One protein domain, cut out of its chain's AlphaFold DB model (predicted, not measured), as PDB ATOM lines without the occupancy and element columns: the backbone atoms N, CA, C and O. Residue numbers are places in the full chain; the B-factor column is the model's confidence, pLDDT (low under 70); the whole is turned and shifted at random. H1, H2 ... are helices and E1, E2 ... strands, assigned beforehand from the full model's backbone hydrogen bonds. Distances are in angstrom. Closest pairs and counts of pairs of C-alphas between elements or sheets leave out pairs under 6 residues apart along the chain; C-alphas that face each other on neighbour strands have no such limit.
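Overview. This is residues 3 to 90 of the 92 residues of an uncharacterized protein of Enterococcus faecalis 13-SD-W-01 (UniProt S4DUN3). A twisted four-stranded sheet, E2, E5, E4 and E3, forms a slab, with H2 over one face and H1 grazing it near the E4 to E5 turn. On the side away from H2, the first and last strands, E1 and E6, pair into a small two-stranded ribbon that folds back over the sheet but stays at a distance from it. The printed part has 88 residues, with two named helices and six named strands in the order E1 E2 H1 E3 H2 E4 E5 E6; both sheets are antiparallel, and the class is mixed, helices and strands. The whole is compact, with a radius of gyration of the C-alphas of 13.5 A, and spans 35 by 33 by 22 A.

Arrangement. E1, residues 3 to 5, is the antiparallel neighbour of E6, residues 86 to 89, with N 5 and O 86 at 2.8 A, within hydrogen-bond range. E1 is apart from E4, residues 66 to 71, and from E5, residues 76 to 81. E2, residues 11 to 15, is an edge strand, antiparallel to E5 at 170 degrees, with N 15 and O 76 at 2.8 A. H1, residues 18 to 32, only grazes the sheet with its residues 20 to 28; its closest C-alphas to E2 are those of Leu 21 and Thr 15, 6.7 A. E3, residues 39 to 43, is the other edge strand, antiparallel to E4, with N 43 and O 67 at 2.8 A. H2, residues 47 to 55, is on the sheet at a height of 10.3 A. It lies over E5 and only just over E4, on which 3 of its C-alphas fall, and runs slantwise to the strands, at 56 degrees to E5 on the local plane. The closest C-alphas of H2 and E4 are those of Leu 49 and His 67, 7.0 A. E4 and E5 form a hairpin, with N 70 and O 77 at 2.8 A. H1 and H2 are apart; in both, every O i to N i+4 pair is within hydrogen-bond range.

Along the chain. E1 begins at C-alpha 3, (54.212, 9.168, 27.420). E2 measures 13.5 A, and H1, 20.5 A, begins at C-alpha 18, (32.109, 20.091, 23.553). E3 measures 12.3 A, H2 12.2 A, E4 16.3 A and E5 16.2 A. E6 ends at C-alpha 89, (58.074, 11.052, 32.391).

Size, cuts and confidence. The C-alphas of Met 57 and His 90 are the two farthest apart, 40.5 A. The printed part has no cut, and no link is long. The mean pLDDT of the printed part is 88.8, and no printed residue is under 70.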
ATOM      1  N   LYS A   3      54.578  10.182  28.409       92.75
ATOM      2  CA  LYS A   3      54.212   9.168  27.420       92.75
ATOM      3  C   LYS A   3      53.577   7.991  28.150       92.75
ATOM      4  O   LYS A   3      54.159   7.474  29.098       92.75
ATOM      5  N   ILE A   4      52.391   7.589  27.706       94.44
ATOM      6  CA  ILE A   4      51.638   6.459  28.254       94.44
ATOM      7  C   ILE A   4      51.579   5.402  27.157       94.44
ATOM      8  O   ILE A   4      51.035   5.659  26.083       94.44
ATOM      9  N   LEU A   5      52.199   4.250  27.395       95.19
ATOM     10  CA  LEU A   5      52.354   3.194  26.405       95.19
ATOM     11  C   LEU A   5      51.500   1.982  26.769       95.19
ATOM     12  O   LEU A   5      51.716   1.332  27.791       95.19
ATOM     13  N   PHE A   6      50.586   1.652  25.863       95.12
ATOM     14  CA  PHE A   6      49.832   0.407  25.854       95.12
ATOM     15  C   PHE A   6      50.474  -0.532  24.821       95.12
ATOM     16  O   PHE A   6      50.396  -0.277  23.624       95.12
ATOM     17  N   ALA A   7      51.196  -1.561  25.279       91.12
ATOM     18  CA  ALA A   7      52.048  -2.399  24.423       91.12
ATOM     19  C   ALA A   7      51.287  -3.438  23.575       91.12
ATOM     20  O   ALA A   7      51.859  -4.039  22.669       91.12
ATOM     21  N   GLY A   8      50.015  -3.667  23.882       89.81
ATOM     22  CA  GLY A   8      49.152  -4.638  23.224       89.81
ATOM     23  C   GLY A   8      47.824  -4.031  22.787       89.81
ATOM     24  O   GLY A   8      47.662  -2.818  22.684       89.81
ATOM     25  N   PHE A   9      46.846  -4.901  22.557       88.81
ATOM     26  CA  PHE A   9      45.522  -4.491  22.110       88.81
ATOM     27  C   PHE A   9      44.768  -3.685  23.178       88.81
ATOM     28  O   PHE A   9      44.814  -4.019  24.366       88.81
ATOM     29  N   VAL A  10      44.068  -2.641  22.731       92.62
ATOM     30  CA  VAL A  10      43.206  -1.780  23.548       92.62
ATOM     31  C   VAL A  10      41.955  -1.387  22.768       92.62
ATOM     32  O   VAL A  10      42.006  -1.232  21.548       92.62
ATOM     33  N   HIS A  11      40.852  -1.153  23.478       89.88
ATOM     34  CA  HIS A  11      39.720  -0.403  22.936       89.88
ATOM     35  C   HIS A  11      39.838   1.054  23.358       89.88
ATOM     36  O   HIS A  11      40.166   1.338  24.508       89.88
ATOM     37  N   VAL A  12      39.568   1.975  22.435       90.94
ATOM     38  CA  VAL A  12      39.703   3.410  22.682       90.94
ATOM     39  C   VAL A  12      38.451   4.135  22.222       90.94
ATOM     40  O   VAL A  12      37.949   3.884  21.128       90.94
ATOM     41  N   MET A  13      37.981   5.068  23.043       89.38
ATOM     42  CA  MET A  13      36.942   6.023  22.691       89.38
ATOM     43  C   MET A  13      37.477   7.443  22.879       89.38
ATOM     44  O   MET A  13      37.904   7.819  23.970       89.38
ATOM     45  N   LEU A  14      37.445   8.229  21.805       90.94
ATOM     46  CA  LEU A  14      37.761   9.652  21.826       90.94
ATOM     47  C   LEU A  14      36.467  10.450  22.006       90.94
ATOM     48  O   LEU A  14      35.520  10.286  21.241       90.94
ATOM     49  N   THR A  15      36.447  11.340  22.990       88.94
ATOM     50  CA  THR A  15      35.438  12.388  23.134       88.94
ATOM     51  C   THR A  15      36.120  13.724  22.872       88.94
ATOM     52  O   THR A  15      36.987  14.136  23.641       88.94
ATOM     53  N   ALA A  16      35.735  14.362  21.770       88.12
ATOM     54  CA  ALA A  16      36.218  15.678  21.348       88.12
ATOM     55  C   ALA A  16      35.061  16.675  21.147       88.12
ATOM     56  O   ALA A  16      35.285  17.829  20.795       88.12
ATOM     57  N   ASP A  17      33.811  16.232  21.323       90.12
ATOM     58  CA  ASP A  17      32.650  17.105  21.223       90.12
ATOM     59  C   ASP A  17      32.453  17.884  22.529       90.12
ATOM     60  O   ASP A  17      32.516  17.329  23.627       90.12
ATOM     61  N   GLU A  18      32.192  19.185  22.405       82.75
ATOM     62  CA  GLU A  18      32.109  20.091  23.553       82.75
ATOM     63  C   GLU A  18      31.016  19.667  24.549       82.75
ATOM     64  O   GLU A  18      31.236  19.676  25.759       82.75
ATOM     65  N   SER A  19      29.857  19.220  24.056       85.19
ATOM     66  CA  SER A  19      28.756  18.750  24.902       85.19
ATOM     67  C   SER A  19      29.123  17.524  25.744       85.19
ATOM     68  O   SER A  19      28.785  17.444  26.927       85.19
ATOM     69  N   GLY A  20      29.820  16.561  25.146       82.50
ATOM     70  CA  GLY A  20      30.298  15.345  25.787       82.50
ATOM     71  C   GLY A  20      31.386  15.647  26.806       82.50
ATOM     72  O   GLY A  20      31.369  15.088  27.905       82.50
ATOM     73  N   LEU A  21      32.281  16.582  26.483       84.94
ATOM     74  CA  LEU A  21      33.313  17.068  27.395       84.94
ATOM     75  C   LEU A  21      32.711  17.787  28.605       84.94
ATOM     76  O   LEU A  21      33.027  17.417  29.730       84.94
ATOM     77  N   GLN A  22      31.778  18.723  28.415       84.25
ATOM     78  CA  GLN A  22      31.115  19.422  29.526       84.25
ATOM     79  C   GLN A  22      30.379  18.452  30.462       84.25
ATOM     80  O   GLN A  22      30.461  18.567  31.687       84.25
ATOM     81  N   LYS A  23      29.681  17.457  29.897       84.50
ATOM     82  CA  LYS A  23      28.989  16.438  30.694       84.50
ATOM     83  C   LYS A  23      29.968  15.607  31.525       84.50
ATOM     84  O   LYS A  23      29.706  15.358  32.700       84.50
ATOM     85  N   ARG A  24      31.087  15.186  30.931       82.94
ATOM     86  CA  ARG A  24      32.125  14.414  31.630       82.94
ATOM     87  C   ARG A  24      32.855  15.242  32.678       82.94
ATOM     88  O   ARG A  24      33.091  14.732  33.766       82.94
ATOM     89  N   ASP A  25      33.157  16.503  32.390       83.75
ATOM     90  CA  ASP A  25      33.795  17.404  33.348       83.75
ATOM     91  C   ASP A  25      32.938  17.560  34.610       83.75
ATOM     92  O   ASP A  25      33.420  17.375  35.727       83.75
ATOM     93  N   TYR A  26      31.625  17.746  34.440       84.19
ATOM     94  CA  TYR A  26      30.686  17.760  35.561       84.19
ATOM     95  C   TYR A  26      30.741  16.466  36.397       84.19
ATOM     96  O   TYR A  26      30.752  16.511  37.632       84.19
ATOM     97  N   GLU A  27      30.802  15.300  35.744       83.75
ATOM     98  CA  GLU A  27      30.949  14.010  36.428       83.75
ATOM     99  C   GLU A  27      32.292  13.902  37.172       83.75
ATOM    100  O   GLU A  27      32.329  13.422  38.312       83.75
ATOM    101  N   TRP A  28      33.384  14.388  36.578       82.94
ATOM    102  CA  TRP A  28      34.716  14.368  37.176       82.94
ATOM    103  C   TRP A  28      34.856  15.306  38.362       82.94
ATOM    104  O   TRP A  28      35.318  14.864  39.416       82.94
ATOM    105  N   VAL A  29      34.396  16.550  38.248       84.12
ATOM    106  CA  VAL A  29      34.377  17.508  39.359       84.12
ATOM    107  C   VAL A  29      33.584  16.934  40.529       84.12
ATOM    108  O   VAL A  29      34.047  16.973  41.669       84.12
ATOM    109  N   ARG A  30      32.427  16.315  40.261       84.25
ATOM    110  CA  ARG A  30      31.621  15.665  41.302       84.25
ATOM    111  C   ARG A  30      32.342  14.482  41.952       84.25
ATOM    112  O   ARG A  30      32.186  14.269  43.152       84.25
ATOM    113  N   LYS A  31      33.097  13.697  41.180       82.00
ATOM    114  CA  LYS A  31      33.774  12.485  41.663       82.00
ATOM    115  C   LYS A  31      35.081  12.772  42.401       82.00
ATOM    116  O   LYS A  31      35.376  12.105  43.388       82.00
ATOM    117  N   PHE A  32      35.860  13.737  41.925       81.12
ATOM    118  CA  PHE A  32      37.215  14.015  42.408       81.12
ATOM    119  C   PHE A  32      37.332  15.325  43.197       81.12
ATOM    120  O   PHE A  32      38.393  15.603  43.755       81.12
ATOM    121  N   GLY A  33      36.263  16.125  43.264       80.31
ATOM    122  CA  GLY A  33      36.210  17.375  44.025       80.31
ATOM    123  C   GLY A  33      37.054  18.510  43.442       80.31
ATOM    124  O   GLY A  33      37.295  19.499  44.129       80.31
ATOM    125  N   LYS A  34      37.544  18.367  42.206       77.31
ATOM    126  CA  LYS A  34      38.361  19.366  41.511       77.31
ATOM    127  C   LYS A  34      38.260  19.209  39.997       77.31
ATOM    128  O   LYS A  34      37.991  18.115  39.509       77.31
ATOM    129  N   ASP A  35      38.539  20.302  39.300       71.69
ATOM    130  CA  ASP A  35      38.754  20.330  37.854       71.69
ATOM    131  C   ASP A  35      39.988  19.476  37.496       71.69
ATOM    132  O   ASP A  35      41.047  19.575  38.132       71.69
ATOM    133  N   LEU A  36      39.824  18.593  36.511       72.00
ATOM    134  CA  LEU A  36      40.838  17.657  36.040       72.00
ATOM    135  C   LEU A  36      41.490  18.108  34.728       72.00
ATOM    136  O   LEU A  36      41.874  17.239  33.967       72.00
ATOM    137  N   LYS A  37      41.694  19.411  34.471       70.38
ATOM    138  CA  LYS A  37      42.324  19.963  33.240       70.38
ATOM    139  C   LYS A  37      43.378  19.091  32.540       70.38
ATOM    140  O   LYS A  37      43.394  19.024  31.317       70.38
ATOM    141  N   TRP A  38      44.245  18.417  33.302       83.94
ATOM    142  CA  TRP A  38      45.194  17.426  32.792       83.94
ATOM    143  C   TRP A  38      45.279  16.232  33.744       83.94
ATOM    144  O   TRP A  38      45.696  16.383  34.896       83.94
ATOM    145  N   GLY A  39      44.915  15.035  33.280       88.25
ATOM    146  CA  GLY A  39      44.880  13.857  34.142       88.25
ATOM    147  C   GLY A  39      44.999  12.531  33.404       88.25
ATOM    148  O   GLY A  39      44.488  12.364  32.305       88.25
ATOM    149  N   PHE A  40      45.651  11.570  34.053       92.12
ATOM    150  CA  PHE A  40      45.570  10.158  33.698       92.12
ATOM    151  C   PHE A  40      45.157   9.374  34.938       92.12
ATOM    152  O   PHE A  40      45.829   9.455  35.968       92.12
ATOM    153  N   PHE A  41      44.043   8.650  34.864       90.44
ATOM    154  CA  PHE A  41      43.509   7.922  36.011       90.44
ATOM    155  C   PHE A  41      42.803   6.633  35.601       90.44
ATOM    156  O   PHE A  41      42.279   6.506  34.497       90.44
ATOM    157  N   LYS A  42      42.784   5.672  36.528       93.06
ATOM    158  CA  LYS A  42      42.063   4.403  36.407       93.06
ATOM    159  C   LYS A  42      40.706   4.510  37.102       93.06
ATOM    160  O   LYS A  42      40.611   5.051  38.204       93.06
ATOM    161  N   LEU A  43      39.662   3.974  36.481       90.19
ATOM    162  CA  LEU A  43      38.312   3.924  37.036       90.19
ATOM    163  C   LEU A  43      37.999   2.541  37.601       90.19
ATOM    164  O   LEU A  43      38.145   1.539  36.912       90.19
ATOM    165  N   SER A  44      37.517   2.503  38.843       84.12
ATOM    166  CA  SER A  44      37.106   1.267  39.523       84.12
ATOM    167  C   SER A  44      35.666   0.833  39.218       84.12
ATOM    168  O   SER A  44      35.384  -0.354  39.245       84.12
ATOM    169  N   ASN A  45      34.770   1.774  38.894       83.25
ATOM    170  CA  ASN A  45      33.353   1.512  38.602       83.25
ATOM    171  C   ASN A  45      33.016   2.066  37.213       83.25
ATOM    172  O   ASN A  45      32.549   3.203  37.085       83.25
ATOM    173  N   SER A  46      33.353   1.306  36.177       88.25
ATOM    174  CA  SER A  46      33.265   1.746  34.789       88.25
ATOM    175  C   SER A  46      31.998   1.233  34.109       88.25
ATOM    176  O   SER A  46      31.953   0.085  33.687       88.25
ATOM    177  N   LYS A  47      31.036   2.128  33.855       87.81
ATOM    178  CA  LYS A  47      29.890   1.819  32.979       87.81
ATOM    179  C   LYS A  47      30.303   1.472  31.550       87.81
ATOM    180  O   LYS A  47      29.547   0.846  30.819       87.81
ATOM    181  N   PHE A  48      31.486   1.920  31.130       87.62
ATOM    182  CA  PHE A  48      32.003   1.586  29.812       87.62
ATOM    183  C   PHE A  48      32.492   0.134  29.748       87.62
ATOM    184  O   PHE A  48      32.372  -0.487  28.702       87.62
ATOM    185  N   LEU A  49      32.973  -0.436  30.864       91.06
ATOM    186  CA  LEU A  49      33.284  -1.868  30.925       91.06
ATOM    187  C   LEU A  49      32.001  -2.692  30.833       91.06
ATOM    188  O   LEU A  49      31.962  -3.617  30.031       91.06
ATOM    189  N   ASP A  50      30.952  -2.290  31.559       91.19
ATOM    190  CA  ASP A  50      29.629  -2.920  31.464       91.19
ATOM    191  C   ASP A  50      29.121  -2.897  30.011       91.19
ATOM    192  O   ASP A  50      28.754  -3.924  29.453       91.19
ATOM    193  N   PHE A  51      29.207  -1.738  29.346       89.81
ATOM    194  CA  PHE A  51      28.844  -1.611  27.933       89.81
ATOM    195  C   PHE A  51      29.672  -2.526  27.020       89.81
ATOM    196  O   PHE A  51      29.113  -3.152  26.125       89.81
ATOM    197  N   ILE A  52      30.993  -2.615  27.211       88.69
ATOM    198  CA  ILE A  52      31.848  -3.500  26.406       88.69
ATOM    199  C   ILE A  52      31.485  -4.969  26.635       88.69
ATOM    200  O   ILE A  52      31.383  -5.711  25.659       88.69
ATOM    201  N   SER A  53      31.251  -5.382  27.881       91.00
ATOM    202  CA  SER A  53      30.775  -6.732  28.207       91.00
ATOM    203  C   SER A  53      29.465  -7.036  27.470       91.00
ATOM    204  O   SER A  53      29.405  -7.996  26.699       91.00
ATOM    205  N   ASP A  54      28.479  -6.135  27.550       93.38
ATOM    206  CA  ASP A  54      27.193  -6.268  26.856       93.38
ATOM    207  C   ASP A  54      27.356  -6.360  25.327       93.38
ATOM    208  O   ASP A  54      26.790  -7.247  24.685       93.38
ATOM    209  N   GLN A  55      28.148  -5.467  24.718       90.38
ATOM    210  CA  GLN A  55      28.358  -5.442  23.260       90.38
ATOM    211  C   GLN A  55      29.128  -6.656  22.742       90.38
ATOM    212  O   GLN A  55      29.017  -7.010  21.569       90.38
ATOM    213  N   THR A  56      29.928  -7.277  23.602       89.69
ATOM    214  CA  THR A  56      30.741  -8.446  23.258       89.69
ATOM    215  C   THR A  56      30.105  -9.742  23.735       89.69
ATOM    216  O   THR A  56      30.714 -10.795  23.581       89.69
ATOM    217  N   MET A  57      28.884  -9.688  24.281       93.31
ATOM    218  CA  MET A  57      28.181 -10.835  24.863       93.31
ATOM    219  C   MET A  57      29.052 -11.607  25.868       93.31
ATOM    220  O   MET A  57      29.031 -12.838  25.904       93.31
ATOM    221  N   GLY A  58      29.857 -10.878  26.641       91.31
ATOM    222  CA  GLY A  58      30.724 -11.427  27.677       91.31
ATOM    223  C   GLY A  58      31.991 -12.136  27.192       91.31
ATOM    224  O   GLY A  58      32.667 -12.779  27.990       91.31
ATOM    225  N   ILE A  59      32.371 -12.025  25.908       90.50
ATOM    226  CA  ILE A  59      33.584 -12.679  25.362       90.50
ATOM    227  C   ILE A  59      34.855 -12.337  26.165       90.50
ATOM    228  O   ILE A  59      35.783 -13.144  26.222       90.50
ATOM    229  N   TYR A  60      34.903 -11.153  26.780       88.88
ATOM    230  CA  TYR A  60      36.057 -10.667  27.536       88.88
ATOM    231  C   TYR A  60      35.841 -10.629  29.056       88.88
ATOM    232  O   TYR A  60      36.668 -10.049  29.750       88.88
ATOM    233  N   ASP A  61      34.771 -11.221  29.593       89.31
ATOM    234  CA  ASP A  61      34.447 -11.108  31.028       89.31
ATOM    235  C   ASP A  61      35.479 -11.795  31.931       89.31
ATOM    236  O   ASP A  61      35.746 -11.336  33.040       89.31
ATOM    237  N   ASP A  62      36.111 -12.860  31.432       91.75
ATOM    238  CA  ASP A  62      37.205 -13.547  32.127       91.75
ATOM    239  C   ASP A  62      38.532 -12.770  32.064       91.75
ATOM    240  O   ASP A  62      39.523 -13.156  32.693       91.75
ATOM    241  N   TRP A  63      38.601 -11.692  31.275       90.00
ATOM    242  CA  TRP A  63      39.787 -10.850  31.201       90.00
ATOM    243  C   TRP A  63      39.724  -9.793  32.300       90.00
ATOM    244  O   TRP A  63      38.684  -9.195  32.558       90.00
ATOM    245  N   ASP A  64      40.873  -9.487  32.905       90.44
ATOM    246  CA  ASP A  64      40.993  -8.386  33.866       90.44
ATOM    247  C   ASP A  64      41.005  -7.032  33.134       90.44
ATOM    248  O   ASP A  64      42.036  -6.358  33.033       90.44
ATOM    249  N   LEU A  65      39.861  -6.673  32.541       92.44
ATOM    250  CA  LEU A  65      39.673  -5.424  31.819       92.44
ATOM    251  C   LEU A  65      39.693  -4.235  32.780       92.44
ATOM    252  O   LEU A  65      39.015  -4.179  33.802       92.44
ATOM    253  N   ARG A  66      40.464  -3.223  32.398       94.50
ATOM    254  CA  ARG A  66      40.725  -2.015  33.171       94.50
ATOM    255  C   ARG A  66      40.372  -0.817  32.323       94.50
ATOM    256  O   ARG A  66      40.724  -0.765  31.147       94.50
ATOM    257  N   HIS A  67      39.721   0.157  32.942       95.25
ATOM    258  CA  HIS A  67      39.361   1.401  32.288       95.25
ATOM    259  C   HIS A  67      40.266   2.538  32.753       95.25
ATOM    260  O   HIS A  67      40.299   2.878  33.939       95.25
ATOM    261  N   PHE A  68      40.972   3.139  31.806       95.12
ATOM    262  CA  PHE A  68      41.793   4.320  31.995       95.12
ATOM    263  C   PHE A  68      41.212   5.512  31.242       95.12
ATOM    264  O   PHE A  68      40.672   5.357  30.151       95.12
ATOM    265  N   VAL A  69      41.381   6.705  31.798       93.00
ATOM    266  CA  VAL A  69      40.973   7.959  31.168       93.00
ATOM    267  C   VAL A  69      42.177   8.880  31.088       93.00
ATOM    268  O   VAL A  69      42.850   9.119  32.093       93.00
ATOM    269  N   VAL A  70      42.434   9.399  29.892       92.62
ATOM    270  CA  VAL A  70      43.286  10.564  29.663       92.62
ATOM    271  C   VAL A  70      42.367  11.763  29.486       92.62
ATOM    272  O   VAL A  70      41.552  11.786  28.568       92.62
ATOM    273  N   TRP A  71      42.507  12.753  30.353       90.19
ATOM    274  CA  TRP A  71      41.788  14.016  30.279       90.19
ATOM    275  C   TRP A  71      42.756  15.141  29.941       90.19
ATOM    276  O   TRP A  71      43.820  15.268  30.555       90.19
ATOM    277  N   THR A  72      42.378  15.940  28.956       87.19
ATOM    278  CA  THR A  72      43.079  17.146  28.517       87.19
ATOM    279  C   THR A  72      42.078  18.292  28.435       87.19
ATOM    280  O   THR A  72      40.876  18.065  28.553       87.19
ATOM    281  N   GLU A  73      42.557  19.510  28.198       82.38
ATOM    282  CA  GLU A  73      41.685  20.686  28.070       82.38
ATOM    283  C   GLU A  73      40.634  20.540  26.963       82.38
ATOM    284  O   GLU A  73      39.490  20.941  27.160       82.38
ATOM    285  N   ASP A  74      40.997  19.906  25.849       85.94
ATOM    286  CA  ASP A  74      40.156  19.876  24.647       85.94
ATOM    287  C   ASP A  74      39.572  18.494  24.346       85.94
ATOM    288  O   ASP A  74      38.795  18.339  23.410       85.94
ATOM    289  N   ASN A  75      40.007  17.454  25.061       89.88
ATOM    290  CA  ASN A  75      39.687  16.070  24.720       89.88
ATOM    291  C   ASN A  75      39.708  15.153  25.939       89.88
ATOM    292  O   ASN A  75      40.515  15.310  26.860       89.88
ATOM    293  N   SER A  76      38.916  14.092  25.844       90.81
ATOM    294  CA  SER A  76      38.978  12.932  26.723       90.81
ATOM    295  C   SER A  76      39.206  11.680  25.894       90.81
ATOM    296  O   SER A  76      38.521  11.453  24.900       90.81
ATOM    297  N   VAL A  77      40.131  10.833  26.328       92.38
ATOM    298  CA  VAL A  77      40.369   9.518  25.733       92.38
ATOM    299  C   VAL A  77      40.119   8.462  26.794       92.38
ATOM    300  O   VAL A  77      40.815   8.410  27.804       92.38
ATOM    301  N   GLU A  78      39.124   7.620  26.560       92.81
ATOM    302  CA  GLU A  78      38.832   6.450  27.382       92.81
ATOM    303  C   GLU A  78      39.450   5.208  26.761       92.81
ATOM    304  O   GLU A  78      39.334   4.985  25.556       92.81
ATOM    305  N   ILE A  79      40.132   4.412  27.578       94.94
ATOM    306  CA  ILE A  79      40.962   3.296  27.137       94.94
ATOM    307  C   ILE A  79      40.613   2.069  27.971       94.94
ATOM    308  O   ILE A  79      40.731   2.098  29.196       94.94
ATOM    309  N   ILE A  80      40.235   0.979  27.307       94.50
ATOM    310  CA  ILE A  80      40.056  -0.334  27.924       94.50
ATOM    311  C   ILE A  80      41.238  -1.228  27.557       94.50
ATOM    312  O   ILE A  80      41.527  -1.434  26.376       94.50
ATOM    313  N   ALA A  81      41.908  -1.774  28.571       95.00
ATOM    314  CA  ALA A  81      43.045  -2.677  28.415       95.00
ATOM    315  C   ALA A  81      43.014  -3.784  29.474       95.00
ATOM    316  O   ALA A  81      42.496  -3.580  30.564       95.00
ATOM    317  N   HIS A  82      43.629  -4.932  29.191       93.69
ATOM    318  CA  HIS A  82      43.747  -6.054  30.136       93.69
ATOM    319  C   HIS A  82      45.063  -6.028  30.947       93.69
ATOM    320  O   HIS A  82      45.478  -7.025  31.532       93.69
ATOM    321  N   TYR A  83      45.778  -4.899  30.928       93.94
ATOM    322  CA  TYR A  83      47.091  -4.719  31.552       93.94
ATOM    323  C   TYR A  83      47.308  -3.245  31.956       93.94
ATOM    324  O   TYR A  83      46.541  -2.364  31.569       93.94
ATOM    325  N   GLU A  84      48.317  -2.974  32.796       95.25
ATOM    326  CA  GLU A  84      48.691  -1.607  33.189       95.25
ATOM    327  C   GLU A  84      49.600  -1.010  32.106       95.25
ATOM    328  O   GLU A  84      50.500  -1.710  31.633       95.25
ATOM    329  N   PRO A  85      49.419   0.260  31.711       96.44
ATOM    330  CA  PRO A  85      50.329   0.892  30.771       96.44
ATOM    331  C   PRO A  85      51.671   1.222  31.424       96.44
ATOM    332  O   PRO A  85      51.775   1.460  32.628       96.44
ATOM    333  N   GLN A  86      52.700   1.340  30.593       96.94
ATOM    334  CA  GLN A  86      53.967   1.932  31.002       96.94
ATOM    335  C   GLN A  86      53.865   3.458  30.929       96.94
ATOM    336  O   GLN A  86      53.471   4.010  29.901       96.94
ATOM    337  N   ILE A  87      54.242   4.146  32.008       94.56
ATOM    338  CA  ILE A  87      54.250   5.611  32.076       94.56
ATOM    339  C   ILE A  87      55.696   6.099  32.106       94.56
ATOM    340  O   ILE A  87      56.451   5.788  33.023       94.56
ATOM    341  N   GLU A  88      56.069   6.907  31.118       94.94
ATOM    342  CA  GLU A  88      57.381   7.540  31.028       94.94
ATOM    343  C   GLU A  88      57.253   9.053  31.201       94.94
ATOM    344  O   GLU A  88      56.512   9.724  30.476       94.94
ATOM    345  N   VAL A  89      58.013   9.608  32.146       91.81
ATOM    346  CA  VAL A  89      58.074  11.052  32.391       91.81
ATOM    347  C   VAL A  89      59.406  11.585  31.883       91.81
ATOM    348  O   VAL A  89      60.450  11.412  32.507       91.81
ATOM    349  N   HIS A  90      59.358  12.275  30.750       89.25
ATOM    350  CA  HIS A  90      60.514  12.906  30.124       89.25
ATOM    351  C   HIS A  90      60.635  14.348  30.619       89.25
ATOM    352  O   HIS A  90      59.746  15.177  30.365       89.25
TER     353      HIS A  90